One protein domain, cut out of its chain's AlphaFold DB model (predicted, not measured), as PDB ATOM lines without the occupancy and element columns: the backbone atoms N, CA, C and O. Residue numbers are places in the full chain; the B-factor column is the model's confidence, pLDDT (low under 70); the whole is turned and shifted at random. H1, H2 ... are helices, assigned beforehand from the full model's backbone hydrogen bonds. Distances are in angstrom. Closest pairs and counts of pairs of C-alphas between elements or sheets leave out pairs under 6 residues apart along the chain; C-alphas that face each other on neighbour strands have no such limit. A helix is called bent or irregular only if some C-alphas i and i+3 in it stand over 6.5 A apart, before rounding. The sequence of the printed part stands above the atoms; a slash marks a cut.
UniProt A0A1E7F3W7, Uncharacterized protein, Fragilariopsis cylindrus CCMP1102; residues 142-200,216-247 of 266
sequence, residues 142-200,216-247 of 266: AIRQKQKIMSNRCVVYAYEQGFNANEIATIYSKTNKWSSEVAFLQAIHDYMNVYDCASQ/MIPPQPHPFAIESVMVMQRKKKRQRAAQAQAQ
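This is residues 142 to 200 and 216 to 247 of the 266 residues of an uncharacterized protein of Fragilariopsis cylindrus CCMP1102 (UniProt A0A1E7F3W7). Look for a small core made of a short helical hairpin, H1 with the arm H2a, on which residues 224 to 232 of H3 pack nearly at right angles to H1. From this core two helical ends stick out far from each other: residues 186 to 200, of which 186 to 196 belong to H2, and residues 233 to 247 of H3; with these two ends the longest span is 69 A, and without them the body spans 35 A at its longest. The printed part has 91 residues, with three named helices in the order H1, H2, H3 and no named strand; the class is all helix. The whole is extended, with a radius of gyration of the C-alphas of 18.8 A and spans of 69 by 33 by 20 A.

Find C-alpha 142 at (-18.435, 16.393, 14.133); from there H1, residues 142 to 160, runs 26.5 A to C-alpha 160. Next comes H2, residues 165 to 196, by its hydrogen bonds assigned as one helix but bent: C-alphas 175 and 178 are 7.3 A apart, against about 5 A in a regular helix. Read it as two arms, H2a, residues 165 to 175, 15.2 A long, and H2b, residues 178 to 196, 26.4 A long, which begins at (-22.670, 30.091, 11.225). H3, residues 223 to 247, is 36.5 A long and ends at C-alpha 247, (-39.057, -9.383, 5.025).

Begin with H1 and H2a, which form a helical hairpin. They touch, with the C-alphas of Ser 151 and Thr 175 closest at 5.2 A, and run opposite ways at a shallow tilt of 18 degrees. At the bend, the lines of H2a and H2b stand at a steep tilt of 56 degrees. H1 and H2b are close but not clearly touching; their closest C-alphas, those of Arg 144 and Ser 179, are 7.3 A apart. Now look at residues 150 to 157 of H1 and residues 224 to 232 of H3: there the two helices touch, about perpendicular at 80 degrees, with the C-alphas of Cys 154 and Ala 225 closest at 5.3 A. H2a and H3 are only just apart, 8.3 A at their closest C-alphas, and H2b and H3 are apart. In H1, H2a, H2b and H3 every O i to N i+4 pair is within hydrogen-bond range.

The two C-alphas farthest apart are those of Gln 200 and Ala 246, at 69.3 A. Without the stretches that stand free, the body of 61 residues spans 35 by 24 by 15 A. The link from H1 to H2 is tight, with 4 residues; the link from H2 to H3 runs across the cut, where residues 201 to 215 are not printed and C-alphas 200 and 216 are 28.0 A apart. In this predicted model the mean pLDDT of the printed part is 90.8, and residues 197 to 200 are under 70.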
ATOM      1  N   ALA A 142     -17.107  16.868  13.741       82.81
ATOM      2  CA  ALA A 142     -18.435  16.393  14.133       82.81
ATOM      3  C   ALA A 142     -19.444  17.550  14.260       82.81
ATOM      4  O   ALA A 142     -20.605  17.408  13.877       82.81
ATOM      5  N   ILE A 143     -18.983  18.712  14.735       84.69
ATOM      6  CA  ILE A 143     -19.794  19.922  14.891       84.69
ATOM      7  C   ILE A 143     -20.279  20.438  13.528       84.69
ATOM      8  O   ILE A 143     -21.489  20.577  13.330       84.69
ATOM      9  N   ARG A 144     -19.381  20.660  12.554       84.38
ATOM     10  CA  ARG A 144     -19.790  21.137  11.221       84.38
ATOM     11  C   ARG A 144     -20.617  20.111  10.463       84.38
ATOM     12  O   ARG A 144     -21.594  20.479   9.816       84.38
ATOM     13  N   GLN A 145     -20.285  18.825  10.580       87.25
ATOM     14  CA  GLN A 145     -21.089  17.757   9.985       87.25
ATOM     15  C   GLN A 145     -22.506  17.739  10.557       87.25
ATOM     16  O   GLN A 145     -23.473  17.670   9.796       87.25
ATOM     17  N   LYS A 146     -22.646  17.856  11.883       89.12
ATOM     18  CA  LYS A 146     -23.946  17.952  12.550       89.12
ATOM     19  C   LYS A 146     -24.731  19.163  12.047       89.12
ATOM     20  O   LYS A 146     -25.892  18.995  11.678       89.12
ATOM     21  N   GLN A 147     -24.103  20.337  11.959       90.44
ATOM     22  CA  GLN A 147     -24.754  21.554  11.463       90.44
ATOM     23  C   GLN A 147     -25.195  21.426   9.999       90.44
ATOM     24  O   GLN A 147     -26.326  21.776   9.661       90.44
ATOM     25  N   LYS A 148     -24.343  20.872   9.128       91.06
ATOM     26  CA  LYS A 148     -24.663  20.635   7.714       91.06
ATOM     27  C   LYS A 148     -25.839  19.675   7.560       91.06
ATOM     28  O   LYS A 148     -26.780  19.956   6.823       91.06
ATOM     29  N   ILE A 149     -25.808  18.549   8.277       91.25
ATOM     30  CA  ILE A 149     -26.907  17.574   8.274       91.25
ATOM     31  C   ILE A 149     -28.193  18.237   8.761       91.25
ATOM     32  O   ILE A 149     -29.239  18.048   8.148       91.25
ATOM     33  N   MET A 150     -28.127  19.013   9.842       92.25
ATOM     34  CA  MET A 150     -29.283  19.712  10.389       92.25
ATOM     35  C   MET A 150     -29.871  20.710   9.388       92.25
ATOM     36  O   MET A 150     -31.067  20.651   9.133       92.25
ATOM     37  N   SER A 151     -29.046  21.552   8.764       93.19
ATOM     38  CA  SER A 151     -29.483  22.547   7.771       93.19
ATOM     39  C   SER A 151     -30.154  21.884   6.565       93.19
ATOM     40  O   SER A 151     -31.259  22.261   6.177       93.19
ATOM     41  N   ASN A 152     -29.559  20.807   6.041       94.00
ATOM     42  CA  ASN A 152     -30.149  20.029   4.949       94.00
ATOM     43  C   ASN A 152     -31.486  19.390   5.352       94.00
ATOM     44  O   ASN A 152     -32.431  19.381   4.566       94.00
ATOM     45  N   ARG A 153     -31.588  18.873   6.582       94.31
ATOM     46  CA  ARG A 153     -32.849  18.323   7.094       94.31
ATOM     47  C   ARG A 153     -33.918  19.400   7.251       94.31
ATOM     48  O   ARG A 153     -35.055  19.153   6.877       94.31
ATOM     49  N   CYS A 154     -33.569  20.586   7.737       94.50
ATOM     50  CA  CYS A 154     -34.522  21.692   7.852       94.50
ATOM     51  C   CYS A 154     -35.146  22.027   6.500       94.50
ATOM     52  O   CYS A 154     -36.356  22.181   6.415       94.50
ATOM     53  N   VAL A 155     -34.327  22.091   5.448       96.25
ATOM     54  CA  VAL A 155     -34.792  22.388   4.087       96.25
ATOM     55  C   VAL A 155     -35.711  21.302   3.549       96.25
ATOM     56  O   VAL A 155     -36.797  21.610   3.074       96.25
ATOM     57  N   VAL A 156     -35.309  20.032   3.660       96.06
ATOM     58  CA  VAL A 156     -36.148  18.912   3.206       96.06
ATOM     59  C   VAL A 156     -37.466  18.881   3.975       96.06
ATOM     60  O   VAL A 156     -38.516  18.675   3.380       96.06
ATOM     61  N   TYR A 157     -37.430  19.127   5.285       96.75
ATOM     62  CA  TYR A 157     -38.636  19.170   6.101       96.75
ATOM     63  C   TYR A 157     -39.542  20.351   5.737       96.75
ATOM     64  O   TYR A 157     -40.731  20.141   5.550       96.75
ATOM     65  N   ALA A 158     -38.997  21.561   5.567       97.25
ATOM     66  CA  ALA A 158     -39.764  22.731   5.128       97.25
ATOM     67  C   ALA A 158     -40.444  22.489   3.773       97.25
ATOM     68  O   ALA A 158     -41.625  22.779   3.613       97.25
ATOM     69  N   TYR A 159     -39.727  21.870   2.834       97.94
ATOM     70  CA  TYR A 159     -40.299  21.448   1.559       97.94
ATOM     71  C   TYR A 159     -41.446  20.439   1.742       97.94
ATOM     72  O   TYR A 159     -42.517  20.619   1.172       97.94
ATOM     73  N   GLU A 160     -41.272  19.415   2.589       95.62
ATOM     74  CA  GLU A 160     -42.335  18.448   2.915       95.62
ATOM     75  C   GLU A 160     -43.549  19.093   3.616       95.62
ATOM     76  O   GLU A 160     -44.642  18.536   3.556       95.62
ATOM     77  N   GLN A 161     -43.375  20.242   4.278       97.25
ATOM     78  CA  GLN A 161     -44.460  21.017   4.894       97.25
ATOM     79  C   GLN A 161     -45.141  22.004   3.923       97.25
ATOM     80  O   GLN A 161     -46.064  22.702   4.329       97.25
ATOM     81  N   GLY A 162     -44.715  22.073   2.656       97.31
ATOM     82  CA  GLY A 162     -45.332  22.941   1.646       97.31
ATOM     83  C   GLY A 162     -44.891  24.407   1.699       97.31
ATOM     84  O   GLY A 162     -45.586  25.265   1.160       97.31
ATOM     85  N   PHE A 163     -43.752  24.705   2.330       97.69
ATOM     86  CA  PHE A 163     -43.186  26.057   2.338       97.69
ATOM     87  C   PHE A 163     -42.798  26.486   0.922       97.69
ATOM     88  O   PHE A 163     -42.357  25.672   0.103       97.69
ATOM     89  N   ASN A 164     -42.916  27.782   0.637       98.00
ATOM     90  CA  ASN A 164     -42.533  28.313  -0.663       98.00
ATOM     91  C   ASN A 164     -40.999  28.409  -0.810       98.00
ATOM     92  O   ASN A 164     -40.237  28.345   0.158       98.00
ATOM     93  N   ALA A 165     -40.523  28.579  -2.047       97.25
ATOM     94  CA  ALA A 165     -39.090  28.611  -2.342       97.25
ATOM     95  C   ALA A 165     -38.337  29.738  -1.602       97.25
ATOM     96  O   ALA A 165     -37.211  29.526  -1.149       97.25
ATOM     97  N   ASN A 166     -38.963  30.907  -1.428       97.69
ATOM     98  CA  ASN A 166     -38.358  32.053  -0.741       97.69
ATOM     99  C   ASN A 166     -38.194  31.788   0.764       97.69
ATOM    100  O   ASN A 166     -37.167  32.122   1.364       97.69
ATOM    101  N   GLU A 167     -39.177  31.138   1.383       97.25
ATOM    102  CA  GLU A 167     -39.116  30.726   2.784       97.25
ATOM    103  C   GLU A 167     -38.055  29.649   3.001       97.25
ATOM    104  O   GLU A 167     -37.250  29.754   3.927       97.25
ATOM    105  N   ILE A 168     -37.989  28.649   2.115       97.31
ATOM    106  CA  ILE A 168     -36.958  27.606   2.160       97.31
ATOM    107  C   ILE A 168     -35.561  28.225   2.032       97.31
ATOM    108  O   ILE A 168     -34.670  27.890   2.818       97.31
ATOM    109  N   ALA A 169     -35.367  29.163   1.099       96.19
ATOM    110  CA  ALA A 169     -34.108  29.889   0.944       96.19
ATOM    111  C   ALA A 169     -33.747  30.671   2.217       96.19
ATOM    112  O   ALA A 169     -32.602  30.634   2.671       96.19
ATOM    113  N   THR A 170     -34.736  31.303   2.851       96.19
ATOM    114  CA  THR A 170     -34.558  32.016   4.123       96.19
ATOM    115  C   THR A 170     -34.148  31.066   5.253       96.19
ATOM    116  O   THR A 170     -33.213  31.360   6.002       96.19
ATOM    117  N   ILE A 171     -34.797  29.904   5.373       94.62
ATOM    118  CA  ILE A 171     -34.451  28.866   6.358       94.62
ATOM    119  C   ILE A 171     -33.028  28.356   6.110       94.62
ATOM    120  O   ILE A 171     -32.236  28.242   7.051       94.62
ATOM    121  N   TYR A 172     -32.671  28.086   4.855       94.62
ATOM    122  CA  TYR A 172     -31.334  27.621   4.494       94.62
ATOM    123  C   TYR A 172     -30.262  28.669   4.805       94.62
ATOM    124  O   TYR A 172     -29.254  28.355   5.434       94.62
ATOM    125  N   SER A 173     -30.508  29.935   4.455       94.12
ATOM    126  CA  SER A 173     -29.610  31.047   4.772       94.12
ATOM    127  C   SER A 173     -29.401  31.190   6.280       94.12
ATOM    128  O   SER A 173     -28.267  31.348   6.727       94.12
ATOM    129  N   LYS A 174     -30.472  31.102   7.080       93.12
ATOM    130  CA  LYS A 174     -30.385  31.199   8.545       93.12
ATOM    131  C   LYS A 174     -29.621  30.023   9.150       93.12
ATOM    132  O   LYS A 174     -28.768  30.225  10.009       93.12
ATOM    133  N   THR A 175     -29.893  28.802   8.695       91.44
ATOM    134  CA  THR A 175     -29.255  27.585   9.228       91.44
ATOM    135  C   THR A 175     -27.776  27.455   8.834       91.44
ATOM    136  O   THR A 175     -26.984  26.940   9.627       91.44
ATOM    137  N   ASN A 176     -27.375  28.020   7.688       92.12
ATOM    138  CA  ASN A 176     -25.981  28.068   7.223       92.12
ATOM    139  C   ASN A 176     -25.198  29.325   7.624       92.12
ATOM    140  O   ASN A 176     -24.008  29.413   7.305       92.12
ATOM    141  N   LYS A 177     -25.817  30.291   8.317       93.56
ATOM    142  CA  LYS A 177     -25.158  31.549   8.704       93.56
ATOM    143  C   LYS A 177     -23.839  31.297   9.436       93.56
ATOM    144  O   LYS A 177     -22.797  31.769   8.999       93.56
ATOM    145  N   TRP A 178     -23.870  30.453  10.467       92.81
ATOM    146  CA  TRP A 178     -22.670  30.091  11.225       92.81
ATOM    147  C   TRP A 178     -21.598  29.437  10.350       92.81
ATOM    148  O   TRP A 178     -20.437  29.813  10.413       92.81
ATOM    149  N   SER A 179     -21.962  28.494   9.475       90.12
ATOM    150  CA  SER A 179     -20.979  27.864   8.580       90.12
ATOM    151  C   SER A 179     -20.311  28.875   7.645       90.12
ATOM    152  O   SER A 179     -19.125  28.726   7.354       90.12
ATOM    153  N   SER A 180     -21.048  29.906   7.228       90.62
ATOM    154  CA  SER A 180     -20.532  31.002   6.403       90.62
ATOM    155  C   SER A 180     -19.581  31.902   7.196       90.62
ATOM    156  O   SER A 180     -18.501  32.216   6.709       90.62
ATOM    157  N   GLU A 181     -19.931  32.250   8.438       92.19
ATOM    158  CA  GLU A 181     -19.068  33.023   9.345       92.19
ATOM    159  C   GLU A 181     -17.755  32.291   9.635       92.19
ATOM    160  O   GLU A 181     -16.681  32.883   9.562       92.19
ATOM    161  N   VAL A 182     -17.822  30.985   9.897       88.44
ATOM    162  CA  VAL A 182     -16.621  30.190  10.158       88.44
ATOM    163  C   VAL A 182     -15.754  30.075   8.895       88.44
ATOM    164  O   VAL A 182     -14.530  30.126   8.984       88.44
ATOM    165  N   ALA A 183     -16.358  29.918   7.713       89.00
ATOM    166  CA  ALA A 183     -15.620  29.898   6.447       89.00
ATOM    167  C   ALA A 183     -14.950  31.249   6.150       89.00
ATOM    168  O   ALA A 183     -13.808  31.283   5.700       89.00
ATOM    169  N   PHE A 184     -15.633  32.354   6.445       91.56
ATOM    170  CA  PHE A 184     -15.075  33.695   6.318       91.56
ATOM    171  C   PHE A 184     -13.885  33.906   7.259       91.56
ATOM    172  O   PHE A 184     -12.826  34.345   6.819       91.56
ATOM    173  N   LEU A 185     -14.020  33.527   8.532       89.62
ATOM    174  CA  LEU A 185     -12.928  33.630   9.497       89.62
ATOM    175  C   LEU A 185     -11.730  32.758   9.094       89.62
ATOM    176  O   LEU A 185     -10.593  33.215   9.174       89.62
ATOM    177  N   GLN A 186     -11.979  31.540   8.598       86.56
ATOM    178  CA  GLN A 186     -10.940  30.685   8.016       86.56
ATOM    179  C   GLN A 186     -10.214  31.393   6.874       86.56
ATOM    180  O   GLN A 186      -8.990  31.424   6.873       86.56
ATOM    181  N   ALA A 187     -10.945  32.018   5.951       88.75
ATOM    182  CA  ALA A 187     -10.341  32.748   4.843       88.75
ATOM    183  C   ALA A 187      -9.457  33.918   5.314       88.75
ATOM    184  O   ALA A 187      -8.434  34.192   4.688       88.75
ATOM    185  N   ILE A 188      -9.806  34.587   6.421       89.19
ATOM    186  CA  ILE A 188      -8.957  35.636   7.003       89.19
ATOM    187  C   ILE A 188      -7.678  35.039   7.595       89.19
ATOM    188  O   ILE A 188      -6.597  35.531   7.285       89.19
ATOM    189  N   HIS A 189      -7.781  33.980   8.406       86.06
ATOM    190  CA  HIS A 189      -6.603  33.292   8.960       86.06
ATOM    191  C   HIS A 189      -5.672  32.799   7.850       86.06
ATOM    192  O   HIS A 189      -4.458  32.962   7.925       86.06
ATOM    193  N   ASP A 190      -6.252  32.269   6.779       85.00
ATOM    194  CA  ASP A 190      -5.539  31.812   5.595       85.00
ATOM    195  C   ASP A 190      -4.821  32.961   4.875       85.00
ATOM    196  O   ASP A 190      -3.657  32.830   4.496       85.00
ATOM    197  N   TYR A 191      -5.503  34.096   4.706       88.56
ATOM    198  CA  TYR A 191      -4.923  35.305   4.134       88.56
ATOM    199  C   TYR A 191      -3.760  35.816   4.994       88.56
ATOM    200  O   TYR A 191      -2.671  36.046   4.473       88.56
ATOM    201  N   MET A 192      -3.952  35.936   6.309       85.94
ATOM    202  CA  MET A 192      -2.896  36.367   7.228       85.94
ATOM    203  C   MET A 192      -1.700  35.418   7.174       85.94
ATOM    204  O   MET A 192      -0.584  35.873   6.973       85.94
ATOM    205  N   ASN A 193      -1.910  34.103   7.213       83.19
ATOM    206  CA  ASN A 193      -0.818  33.132   7.137       83.19
ATOM    207  C   ASN A 193       0.009  33.248   5.837       83.19
ATOM    208  O   ASN A 193       1.233  33.131   5.861       83.19
ATOM    209  N   VAL A 194      -0.641  33.510   4.697       85.62
ATOM    210  CA  VAL A 194       0.050  33.668   3.403       85.62
ATOM    211  C   VAL A 194       0.806  34.998   3.314       85.62
ATOM    212  O   VAL A 194       1.919  35.030   2.789       85.62
ATOM    213  N   TYR A 195       0.221  36.093   3.804       84.62
ATOM    214  CA  TYR A 195       0.762  37.439   3.591       84.62
ATOM    215  C   TYR A 195       1.594  37.987   4.763       84.62
ATOM    216  O   TYR A 195       2.514  38.764   4.505       84.62
ATOM    217  N   ASP A 196       1.368  37.562   6.012       74.62
ATOM    218  CA  ASP A 196       2.158  38.011   7.173       74.62
ATOM    219  C   ASP A 196       3.579  37.439   7.189       74.62
ATOM    220  O   ASP A 196       4.496  38.072   7.717       74.62
ATOM    221  N   CYS A 197       3.807  36.302   6.524       61.72
ATOM    222  CA  CYS A 197       5.141  35.717   6.379       61.72
ATOM    223  C   CYS A 197       6.115  36.662   5.636       61.72
ATOM    224  O   CYS A 197       7.324  36.624   5.856       61.72
ATOM    225  N   ALA A 198       5.594  37.578   4.808       60.53
ATOM    226  CA  ALA A 198       6.384  38.572   4.079       60.53
ATOM    227  C   ALA A 198       6.654  39.869   4.873       60.53
ATOM    228  O   ALA A 198       7.424  40.719   4.419       60.53
ATOM    229  N   SER A 199       6.027  40.053   6.041       57.94
ATOM    230  CA  SER A 199       5.999  41.327   6.775       57.94
ATOM    231  C   SER A 199       6.538  41.270   8.205       57.94
ATOM    232  O   SER A 199       6.235  42.173   8.982       57.94
ATOM    233  N   GLN A 200       7.448  40.337   8.524       57.06
ATOM    234  CA  GLN A 200       8.204  40.298   9.799       57.06
ATOM    235  C   GLN A 200       8.917  41.624  10.189       57.06
ATOM    236  O   GLN A 200       9.446  41.746  11.287       57.06
ATOM    237  N   MET A 216     -15.036  28.763  17.855       85.62
ATOM    238  CA  MET A 216     -16.357  29.080  17.317       85.62
ATOM    239  C   MET A 216     -17.374  27.994  17.677       85.62
ATOM    240  O   MET A 216     -17.374  26.892  17.127       85.62
ATOM    241  N   ILE A 217     -18.302  28.343  18.563       86.00
ATOM    242  CA  ILE A 217     -19.406  27.475  18.974       86.00
ATOM    243  C   ILE A 217     -20.591  27.704  18.021       86.00
ATOM    244  O   ILE A 217     -20.931  28.857  17.748       86.00
ATOM    245  N   PRO A 218     -21.230  26.647  17.483       88.06
ATOM    246  CA  PRO A 218     -22.431  26.812  16.675       88.06
ATOM    247  C   PRO A 218     -23.560  27.431  17.507       88.06
ATOM    248  O   PRO A 218     -23.693  27.113  18.692       88.06
ATOM    249  N   PRO A 219     -24.414  28.273  16.903       91.06
ATOM    250  CA  PRO A 219     -25.577  28.801  17.594       91.06
ATOM    251  C   PRO A 219     -26.498  27.658  18.023       91.06
ATOM    252  O   PRO A 219     -26.530  26.588  17.404       91.06
ATOM    253  N   GLN A 220     -27.283  27.903  19.073       92.00
ATOM    254  CA  GLN A 220     -28.304  26.952  19.497       92.00
ATOM    255  C   GLN A 220     -29.247  26.637  18.323       92.00
ATOM    256  O   GLN A 220     -29.680  27.558  17.620       92.00
ATOM    257  N   PRO A 221     -29.563  25.352  18.073       89.94
ATOM    258  CA  PRO A 221     -30.461  24.971  16.996       89.94
ATOM    259  C   PRO A 221     -31.821  25.657  17.119       89.94
ATOM    260  O   PRO A 221     -32.431  25.658  18.187       89.94
ATOM    261  N   HIS A 222     -32.330  26.183  16.007       90.50
ATOM    262  CA  HIS A 222     -33.686  26.727  15.960       90.50
ATOM    263  C   HIS A 222     -34.718  25.626  16.295       90.50
ATOM    264  O   HIS A 222     -34.534  24.495  15.833       90.50
ATOM    265  N   PRO A 223     -35.825  25.908  17.015       93.69
ATOM    266  CA  PRO A 223     -36.834  24.895  17.358       93.69
ATOM    267  C   PRO A 223     -37.334  24.086  16.152       93.69
ATOM    268  O   PRO A 223     -37.353  22.859  16.193       93.69
ATOM    269  N   PHE A 224     -37.596  24.764  15.030       92.69
ATOM    270  CA  PHE A 224     -37.941  24.126  13.750       92.69
ATOM    271  C   PHE A 224     -36.897  23.096  13.280       92.69
ATOM    272  O   PHE A 224     -37.225  22.032  12.758       92.69
ATOM    273  N   ALA A 225     -35.611  23.386  13.489       90.94
ATOM    274  CA  ALA A 225     -34.537  22.472  13.130       90.94
ATOM    275  C   ALA A 225     -34.556  21.212  13.996       90.94
ATOM    276  O   ALA A 225     -34.391  20.103  13.484       90.94
ATOM    277  N   ILE A 226     -34.802  21.373  15.296       92.75
ATOM    278  CA  ILE A 226     -34.936  20.262  16.239       92.75
ATOM    279  C   ILE A 226     -36.130  19.384  15.841       92.75
ATOM    280  O   ILE A 226     -35.986  18.164  15.726       92.75
ATOM    281  N   GLU A 227     -37.276  20.001  15.558       95.31
ATOM    282  CA  GLU A 227     -38.487  19.314  15.108       95.31
ATOM    283  C   GLU A 227     -38.245  18.512  13.824       95.31
ATOM    284  O   GLU A 227     -38.529  17.309  13.789       95.31
ATOM    285  N   SER A 228     -37.610  19.123  12.816       93.25
ATOM    286  CA  SER A 228     -37.279  18.454  11.552       93.25
ATOM    287  C   SER A 228     -36.484  17.160  11.772       93.25
ATOM    288  O   SER A 228     -36.750  16.122  11.157       93.25
ATOM    289  N   VAL A 229     -35.533  17.181  12.713       92.19
ATOM    290  CA  VAL A 229     -34.711  16.020  13.053       92.19
ATOM    291  C   VAL A 229     -35.558  14.937  13.716       92.19
ATOM    292  O   VAL A 229     -35.434  13.768  13.338       92.19
ATOM    293  N   MET A 230     -36.428  15.300  14.661       95.56
ATOM    294  CA  MET A 230     -37.308  14.341  15.335       95.56
ATOM    295  C   MET A 230     -38.274  13.671  14.351       95.56
ATOM    296  O   MET A 230     -38.415  12.443  14.364       95.56
ATOM    297  N   VAL A 231     -38.903  14.446  13.464       95.50
ATOM    298  CA  VAL A 231     -39.848  13.934  12.461       95.50
ATOM    299  C   VAL A 231     -39.153  12.959  11.510       95.50
ATOM    300  O   VAL A 231     -39.623  11.832  11.326       95.50
ATOM    301  N   MET A 232     -37.982  13.319  10.977       90.69
ATOM    302  CA  MET A 232     -37.236  12.427  10.085       90.69
ATOM    303  C   MET A 232     -36.745  11.155  10.774       90.69
ATOM    304  O   MET A 232     -36.753  10.081  10.171       90.69
ATOM    305  N   GLN A 233     -36.333  11.237  12.041       93.19
ATOM    306  CA  GLN A 233     -35.951  10.053  12.814       93.19
ATOM    307  C   GLN A 233     -37.142   9.110  13.016       93.19
ATOM    308  O   GLN A 233     -37.002   7.898  12.821       93.19
ATOM    309  N   ARG A 234     -38.325   9.652  13.333       96.12
ATOM    310  CA  ARG A 234     -39.569   8.873  13.435       96.12
ATOM    311  C   ARG A 234     -39.931   8.226  12.095       96.12
ATOM    312  O   ARG A 234     -40.209   7.026  12.071       96.12
ATOM    313  N   LYS A 235     -39.848   8.968  10.983       93.88
ATOM    314  CA  LYS A 235     -40.080   8.459   9.617       93.88
ATOM    315  C   LYS A 235     -39.135   7.303   9.282       93.88
ATOM    316  O   LYS A 235     -39.590   6.228   8.899       93.88
ATOM    317  N   LYS A 236     -37.833   7.464   9.543       94.19
ATOM    318  CA  LYS A 236     -36.820   6.417   9.328       94.19
ATOM    319  C   LYS A 236     -37.063   5.172  10.188       94.19
ATOM    320  O   LYS A 236     -36.887   4.055   9.707       94.19
ATOM    321  N   LYS A 237     -37.475   5.337  11.452       96.62
ATOM    322  CA  LYS A 237     -37.821   4.211  12.338       96.62
ATOM    323  C   LYS A 237     -39.021   3.428  11.798       96.62
ATOM    324  O   LYS A 237     -38.955   2.205  11.740       96.62
ATOM    325  N   ARG A 238     -40.074   4.124  11.354       97.31
ATOM    326  CA  ARG A 238     -41.259   3.503  10.737       97.31
ATOM    327  C   ARG A 238     -40.906   2.746   9.457       97.31
ATOM    328  O   ARG A 238     -41.320   1.605   9.307       97.31
ATOM    329  N   GLN A 239     -40.081   3.330   8.588       96.31
ATOM    330  CA  GLN A 239     -39.617   2.667   7.362       96.31
ATOM    331  C   GLN A 239     -38.852   1.372   7.653       96.31
ATOM    332  O   GLN A 239     -39.115   0.355   7.024       96.31
ATOM    333  N   ARG A 240     -37.944   1.380   8.637       96.56
ATOM    334  CA  ARG A 240     -37.215   0.168   9.046       96.56
ATOM    335  C   ARG A 240     -38.140  -0.908   9.610       96.56
ATOM    336  O   ARG A 240     -37.954  -2.076   9.298       96.56
ATOM    337  N   ALA A 241     -39.127  -0.519  10.415       97.25
ATOM    338  CA  ALA A 241     -40.118  -1.454  10.943       97.25
ATOM    339  C   ALA A 241     -40.960  -2.077   9.818       97.25
ATOM    340  O   ALA A 241     -41.125  -3.291   9.788       97.25
ATOM    341  N   ALA A 242     -41.410  -1.268   8.855       96.62
ATOM    342  CA  ALA A 242     -42.148  -1.751   7.689       96.62
ATOM    343  C   ALA A 242     -41.300  -2.691   6.812       96.62
ATOM    344  O   ALA A 242     -41.782  -3.734   6.386       96.62
ATOM    345  N   GLN A 243     -40.021  -2.369   6.590       96.19
ATOM    346  CA  GLN A 243     -39.093  -3.241   5.859       96.19
ATOM    347  C   GLN A 243     -38.868  -4.575   6.578       96.19
ATOM    348  O   GLN A 243     -38.873  -5.619   5.932       96.19
ATOM    349  N   ALA A 244     -38.710  -4.557   7.904       95.75
ATOM    350  CA  ALA A 244     -38.565  -5.774   8.694       95.75
ATOM    351  C   ALA A 244     -39.827  -6.655   8.627       95.75
ATOM    352  O   ALA A 244     -39.718  -7.864   8.450       95.75
ATOM    353  N   GLN A 245     -41.020  -6.054   8.696       95.69
ATOM    354  CA  GLN A 245     -42.288  -6.776   8.533       95.69
ATOM    355  C   GLN A 245     -42.441  -7.361   7.121       95.69
ATOM    356  O   GLN A 245     -42.816  -8.520   6.974       95.69
ATOM    357  N   ALA A 246     -42.091  -6.601   6.080       94.31
ATOM    358  CA  ALA A 246     -42.134  -7.083   4.701       94.31
ATOM    359  C   ALA A 246     -41.190  -8.278   4.472       94.31
ATOM    360  O   ALA A 246     -41.564  -9.237   3.802       94.31
ATOM    361  N   GLN A 247     -39.995  -8.256   5.073       94.00
ATOM    362  CA  GLN A 247     -39.057  -9.383   5.025       94.00
ATOM    363  C   GLN A 247     -39.599 -10.626   5.740       94.00
ATOM    364  O   GLN A 247     -39.372 -11.733   5.266       94.00
TER     365      GLN A 247